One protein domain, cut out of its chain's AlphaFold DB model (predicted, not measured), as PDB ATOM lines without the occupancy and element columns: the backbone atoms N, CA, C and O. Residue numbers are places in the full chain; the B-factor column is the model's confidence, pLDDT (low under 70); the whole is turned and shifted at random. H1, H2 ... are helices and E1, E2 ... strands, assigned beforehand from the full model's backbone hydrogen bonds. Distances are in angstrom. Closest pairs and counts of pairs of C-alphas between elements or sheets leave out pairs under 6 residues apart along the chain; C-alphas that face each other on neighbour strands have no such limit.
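This is residues 145 to 192 of the 339 residues of the protein "Prok-E2_B domain-containing protein" of Dehalococcoidia bacterium (UniProt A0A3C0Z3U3). Three small parts follow one another along the long axis: a helix, H1, at one end, a two-strand hairpin of E1 and E2 in the middle, and a three-strand antiparallel sheet of E3, E4 and E5 at the other end. The first residues of H1, 145 to 150, stick out, while residues 151 to 155 come near the hairpin, mostly at E2; on the hairpin's other side E1 comes near E5. The printed part has 48 residues, with one named helix and five named strands in the order H1, E1, E2, E3, E4, E5, and its class is mixed, helices and strands. By its radius of gyration of the C-alphas, 10.9 A, it is compact, yet its outline is elongated, with spans of 36 by 19 by 16 A.

Find C-alpha 145 at (92.213, 129.925, 83.013); from there H1 runs through residues 145 to 155, 15.0 A from first to last C-alpha. Next come E1, residues 160 to 162, which begins at C-alpha 160 at (94.045, 109.756, 87.813), and E2, residues 168 to 170. Read on to E3, residues 174 to 177, 9.5 A long, and E4, residues 180 to 183, 10.0 A long. E5, residues 188 to 191, is 8.0 A long and ends at C-alpha 191 at (99.299, 98.899, 80.695).

Start with the sheet, whose order is E3, E4, E5: a meander, each strand the antiparallel neighbour of the one before. E3 and E4 form a hairpin at 141 degrees between their directions, and you find N 175 and O 182 within hydrogen-bond range at 2.8 A. E4, the inner strand, forms a hairpin with E5 at 157 degrees, with N 181 and O 190 at 2.8 A. Look next at E1 and E2, an antiparallel hairpin at 143 degrees, where N 161 and O 169 are 2.9 A apart. The closest C-alphas of E1 and E5 are those of Ile 162 and Val 189, 6.2 A apart. E2 and E3 meet only through their link. The closest C-alphas of H1 and E2 are those of Thr 154 and Ala 170, 5.8 A apart. H1 is apart from E3, E4 and E5, and in its backbone every O i to N i+4 pair is within hydrogen-bond range.

The C-alphas of Val 145 and Gly 178, the two farthest apart, are 36.8 A from each other. The printed part has no cut, and the five links between its named elements are tight. The mean pLDDT of the printed part is 73.7; look for values under 70 at 11 residues, among them 158 to 159, 179 to 180 and 190 to 192.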
ATOM      1  N   VAL A 145      92.813 130.187  81.701       89.75
ATOM      2  CA  VAL A 145      92.213 129.925  83.013       89.75
ATOM      3  C   VAL A 145      91.401 128.634  82.969       89.75
ATOM      4  O   VAL A 145      91.740 127.713  83.705       89.75
ATOM      5  N   ASN A 146      90.465 128.506  82.024       88.50
ATOM      6  CA  ASN A 146      89.642 127.310  81.829       88.50
ATOM      7  C   ASN A 146      90.498 126.043  81.670       88.50
ATOM      8  O   ASN A 146      90.254 125.059  82.360       88.50
ATOM      9  N   LYS A 147      91.553 126.080  80.839       83.25
ATOM     10  CA  LYS A 147      92.500 124.957  80.692       83.25
ATOM     11  C   LYS A 147      93.204 124.595  82.000       83.25
ATOM     12  O   LYS A 147      93.365 123.416  82.302       83.25
ATOM     13  N   SER A 148      93.628 125.588  82.787       82.81
ATOM     14  CA  SER A 148      94.240 125.308  84.091       82.81
ATOM     15  C   SER A 148      93.235 124.812  85.129       82.81
ATOM     16  O   SER A 148      93.598 123.975  85.946       82.81
ATOM     17  N   ASP A 149      91.986 125.272  85.088       85.94
ATOM     18  CA  ASP A 149      90.945 124.852  86.025       85.94
ATOM     19  C   ASP A 149      90.437 123.434  85.699       85.94
ATOM     20  O   ASP A 149      90.207 122.647  86.616       85.94
ATOM     21  N   GLU A 150      90.371 123.046  84.418       81.25
ATOM     22  CA  GLU A 150      90.124 121.660  83.988       81.25
ATOM     23  C   GLU A 150      91.253 120.712  84.442       81.25
ATOM     24  O   GLU A 150      90.984 119.635  84.983       81.25
ATOM     25  N   LEU A 151      92.517 121.135  84.311       76.06
ATOM     26  CA  LEU A 151      93.669 120.383  84.820       76.06
ATOM     27  C   LEU A 151      93.644 120.257  86.352       76.06
ATOM     28  O   LEU A 151      93.865 119.168  86.874       76.06
ATOM     29  N   ILE A 152      93.352 121.340  87.080       77.50
ATOM     30  CA  ILE A 152      93.227 121.326  88.548       77.50
ATOM     31  C   ILE A 152      92.073 120.413  88.982       77.50
ATOM     32  O   ILE A 152      92.236 119.635  89.917       77.50
ATOM     33  N   SER A 153      90.928 120.472  88.299       77.25
ATOM     34  CA  SER A 153      89.789 119.583  88.553       77.25
ATOM     35  C   SER A 153      90.179 118.115  88.368       77.25
ATOM     36  O   SER A 153      89.924 117.295  89.246       77.25
ATOM     37  N   THR A 154      90.896 117.804  87.282       73.88
ATOM     38  CA  THR A 154      91.393 116.449  87.000       73.88
ATOM     39  C   THR A 154      92.402 115.986  88.053       73.88
ATOM     40  O   THR A 154      92.295 114.870  88.539       73.88
ATOM     41  N   LEU A 155      93.348 116.837  88.468       64.50
ATOM     42  CA  LEU A 155      94.347 116.515  89.503       64.50
ATOM     43  C   LEU A 155      93.757 116.325  90.911       64.50
ATOM     44  O   LEU A 155      94.411 115.723  91.759       64.50
ATOM     45  N   ASN A 156      92.556 116.848  91.167       72.88
ATOM     46  CA  ASN A 156      91.828 116.649  92.422       72.88
ATOM     47  C   ASN A 156      90.985 115.360  92.432       72.88
ATOM     48  O   ASN A 156      90.447 115.005  93.484       72.88
ATOM     49  N   ASP A 157      90.862 114.655  91.302       70.00
ATOM     50  CA  ASP A 157      90.308 113.302  91.279       70.00
ATOM     51  C   ASP A 157      91.294 112.355  92.002       70.00
ATOM     52  O   ASP A 157      92.483 112.339  91.669       70.00
ATOM     53  N   PRO A 158      90.865 111.566  93.009       52.97
ATOM     54  CA  PRO A 158      91.741 110.596  93.672       52.97
ATOM     55  C   PRO A 158      92.236 109.482  92.732       52.97
ATOM     56  O   PRO A 158      93.149 108.736  93.089       52.97
ATOM     57  N   ASP A 159      91.621 109.350  91.558       68.88
ATOM     58  CA  ASP A 159      91.784 108.278  90.593       68.88
ATOM     59  C   ASP A 159      92.178 108.874  89.214       68.88
ATOM     60  O   ASP A 159      91.389 108.954  88.272       68.88
ATOM     61  N   ILE A 160      93.446 109.282  89.078       70.38
ATOM     62  CA  ILE A 160      94.045 109.756  87.813       70.38
ATOM     63  C   ILE A 160      94.955 108.714  87.153       70.38
ATOM     64  O   ILE A 160      95.548 107.858  87.812       70.38
ATOM     65  N   VAL A 161      95.110 108.822  85.834       73.62
ATOM     66  CA  VAL A 161      96.041 108.029  85.018       73.62
ATOM     67  C   VAL A 161      96.863 108.977  84.137       73.62
ATOM     68  O   VAL A 161      96.397 110.057  83.782       73.62
ATOM     69  N   ILE A 162      98.098 108.596  83.804       72.25
ATOM     70  CA  ILE A 162      98.978 109.357  82.903       72.25
ATOM     71  C   ILE A 162      99.164 108.556  81.615       72.25
ATOM     72  O   ILE A 162      99.435 107.357  81.696       72.25
ATOM     73  N   ASP A 163      99.017 109.204  80.460       72.62
ATOM     74  CA  ASP A 163      99.210 108.577  79.148       72.62
ATOM     75  C   ASP A 163     100.707 108.474  78.735       72.62
ATOM     76  O   ASP A 163     101.586 109.057  79.380       72.62
ATOM     77  N   PRO A 164     101.058 107.749  77.653       66.12
ATOM     78  CA  PRO A 164     102.433 107.630  77.158       66.12
ATOM     79  C   PRO A 164     103.038 108.937  76.624       66.12
ATOM     80  O   PRO A 164     104.248 108.997  76.400       66.12
ATOM     81  N   MET A 165     102.217 109.966  76.402       71.75
ATOM     82  CA  MET A 165     102.592 111.327  76.005       71.75
ATOM     83  C   MET A 165     102.703 112.280  77.213       71.75
ATOM     84  O   MET A 165     103.046 113.453  77.045       71.75
ATOM     85  N   GLY A 166     102.475 111.781  78.433       68.31
ATOM     86  CA  GLY A 166     102.584 112.511  79.692       68.31
ATOM     87  C   GLY A 166     101.356 113.339  80.086       68.31
ATOM     88  O   GLY A 166     101.472 114.134  81.021       68.31
ATOM     89  N   GLN A 167     100.207 113.199  79.416       77.69
ATOM     90  CA  GLN A 167      98.981 113.920  79.787       77.69
ATOM     91  C   GLN A 167      98.278 113.259  80.975       77.69
ATOM     92  O   GLN A 167      98.311 112.038  81.131       77.69
ATOM     93  N   VAL A 168      97.616 114.069  81.804       75.50
ATOM     94  CA  VAL A 168      96.820 113.603  82.949       75.50
ATOM     95  C   VAL A 168      95.371 113.407  82.510       75.50
ATOM     96  O   VAL A 168      94.739 114.343  82.029       75.50
ATOM     97  N   VAL A 169      94.836 112.203  82.714       78.50
ATOM     98  CA  VAL A 169      93.473 111.811  82.332       78.50
ATOM     99  C   VAL A 169      92.744 111.249  83.555       78.50
ATOM    100  O   VAL A 169      93.296 110.439  84.302       78.50
ATOM    101  N   ALA A 170      91.492 111.657  83.770       73.38
ATOM    102  CA  ALA A 170      90.647 111.078  84.815       73.38
ATOM    103  C   ALA A 170      90.346 109.601  84.506       73.38
ATOM    104  O   ALA A 170      89.972 109.264  83.382       73.38
ATOM    105  N   LYS A 171      90.433 108.712  85.502       66.44
ATOM    106  CA  LYS A 171      90.184 107.266  85.334       66.44
ATOM    107  C   LYS A 171      88.751 106.938  84.889       66.44
ATOM    108  O   LYS A 171      88.499 105.859  84.366       66.44
ATOM    109  N   SER A 172      87.811 107.862  85.075       73.12
ATOM    110  CA  SER A 172      86.439 107.767  84.561       73.12
ATOM    111  C   SER A 172      86.336 107.904  83.033       73.12
ATOM    112  O   SER A 172      85.369 107.402  82.467       73.12
ATOM    113  N   LYS A 173      87.331 108.521  82.376       74.00
ATOM    114  CA  LYS A 173      87.455 108.682  80.912       74.00
ATOM    115  C   LYS A 173      88.387 107.641  80.266       74.00
ATOM    116  O   LYS A 173      88.925 107.869  79.181       74.00
ATOM    117  N   VAL A 174      88.661 106.528  80.959       76.56
ATOM    118  CA  VAL A 174      89.448 105.415  80.406       76.56
ATOM    119  C   VAL A 174      88.735 104.078  80.595       76.56
ATOM    120  O   VAL A 174      88.222 103.753  81.667       76.56
ATOM    121  N   ARG A 175      88.752 103.257  79.548       77.56
ATOM    122  CA  ARG A 175      88.213 101.898  79.518       77.56
ATOM    123  C   ARG A 175      89.349 100.878  79.458       77.56
ATOM    124  O   ARG A 175      90.367 101.097  78.812       77.56
ATOM    125  N   ALA A 176      89.166  99.730  80.106       70.69
ATOM    126  CA  ALA A 176      90.089  98.605  79.976       70.69
ATOM    127  C   ALA A 176      89.837  97.811  78.679       70.69
ATOM    128  O   ALA A 176      88.740  97.295  78.454       70.69
ATOM    129  N   GLU A 177      90.883  97.658  77.871       77.00
ATOM    130  CA  GLU A 177      90.976  96.745  76.735       77.00
ATOM    131  C   GLU A 177      92.097  95.728  76.987       77.00
ATOM    132  O   GLU A 177      93.287  96.014  76.848       77.00
ATOM    133  N   GLY A 178      91.720  94.516  77.403       73.00
ATOM    134  CA  GLY A 178      92.684  93.474  77.761       73.00
ATOM    135  C   GLY A 178      93.517  93.864  78.986       73.00
ATOM    136  O   GLY A 178      92.980  93.992  80.084       73.00
ATOM    137  N   ASP A 179      94.827  94.027  78.796       63.69
ATOM    138  CA  ASP A 179      95.775  94.464  79.826       63.69
ATOM    139  C   ASP A 179      96.051  95.978  79.794       63.69
ATOM    140  O   ASP A 179      96.917  96.458  80.519       63.69
ATOM    141  N   THR A 180      95.351  96.750  78.960       66.94
ATOM    142  CA  THR A 180      95.667  98.159  78.710       66.94
ATOM    143  C   THR A 180      94.448  99.055  78.938       66.94
ATOM    144  O   THR A 180      93.354  98.772  78.466       66.94
ATOM    145  N   LEU A 181      94.626 100.148  79.681       75.50
ATOM    146  CA  LEU A 181      93.678 101.256  79.767       75.50
ATOM    147  C   LEU A 181      93.803 102.121  78.516       75.50
ATOM    148  O   LEU A 181      94.915 102.458  78.108       75.50
ATOM    149  N   VAL A 182      92.666 102.486  77.941       80.81
ATOM    150  CA  VAL A 182      92.518 103.248  76.700       80.81
ATOM    151  C   VAL A 182      91.553 104.404  76.970       80.81
ATOM    152  O   VAL A 182      90.565 104.197  77.671       80.81
ATOM    153  N   SER A 183      91.832 105.609  76.477       77.38
ATOM    154  CA  SER A 183      90.926 106.759  76.590       77.38
ATOM    155  C   SER A 183      89.655 106.554  75.759       77.38
ATOM    156  O   SER A 183      89.603 105.679  74.891       77.38
ATOM    157  N   ASP A 184      88.639 107.386  75.987       77.38
ATOM    158  CA  ASP A 184      87.430 107.407  75.148       77.38
ATOM    159  C   ASP A 184      87.746 107.654  73.651       77.38
ATOM    160  O   ASP A 184      87.037 107.148  72.780       77.38
ATOM    161  N   ASP A 185      88.853 108.346  73.349       77.12
ATOM    162  CA  ASP A 185      89.351 108.619  71.989       77.12
ATOM    163  C   ASP A 185      90.157 107.455  71.367       77.12
ATOM    164  O   ASP A 185      90.615 107.543  70.226       77.12
ATOM    165  N   GLY A 186      90.343 106.345  72.090       73.12
ATOM    166  CA  GLY A 186      91.075 105.166  71.608       73.12
ATOM    167  C   GLY A 186      92.594 105.207  71.826       73.12
ATOM    168  O   GLY A 186      93.303 104.298  71.381       73.12
ATOM    169  N   GLU A 187      93.124 106.215  72.523       76.50
ATOM    170  CA  GLU A 187      94.554 106.303  72.828       76.50
ATOM    171  C   GLU A 187      94.915 105.436  74.038       76.50
ATOM    172  O   GLU A 187      94.252 105.458  75.073       76.50
ATOM    173  N   ARG A 188      95.989 104.645  73.938       73.69
ATOM    174  CA  ARG A 188      96.462 103.828  75.067       73.69
ATOM    175  C   ARG A 188      97.009 104.740  76.156       73.69
ATOM    176  O   ARG A 188      97.929 105.492  75.877       73.69
ATOM    177  N   VAL A 189      96.508 104.599  77.380       78.25
ATOM    178  CA  VAL A 189      96.893 105.405  78.545       78.25
ATOM    179  C   VAL A 189      97.897 104.648  79.423       78.25
ATOM    180  O   VAL A 189      99.008 105.117  79.633       78.25
ATOM    181  N   ALA A 190      97.574 103.434  79.886       68.75
ATOM    182  CA  ALA A 190      98.482 102.664  80.749       68.75
ATOM    183  C   ALA A 190      98.295 101.147  80.628       68.75
ATOM    184  O   ALA A 190      97.171 100.658  80.613       68.75
ATOM    185  N   THR A 191      99.381 100.370  80.632       61.50
ATOM    186  CA  THR A 191      99.299  98.899  80.695       61.50
ATOM    187  C   THR A 191      99.180  98.425  82.147       61.50
ATOM    188  O   THR A 191     100.146  98.471  82.914       61.50
ATOM    189  N   ILE A 192      98.004  97.912  82.511       55.03
ATOM    190  CA  ILE A 192      97.770  97.118  83.718       55.03
ATOM    191  C   ILE A 192      98.497  95.782  83.553       55.03
ATOM    192  O   ILE A 192      97.941  94.785  83.092       55.03
TER     193      ILE A 192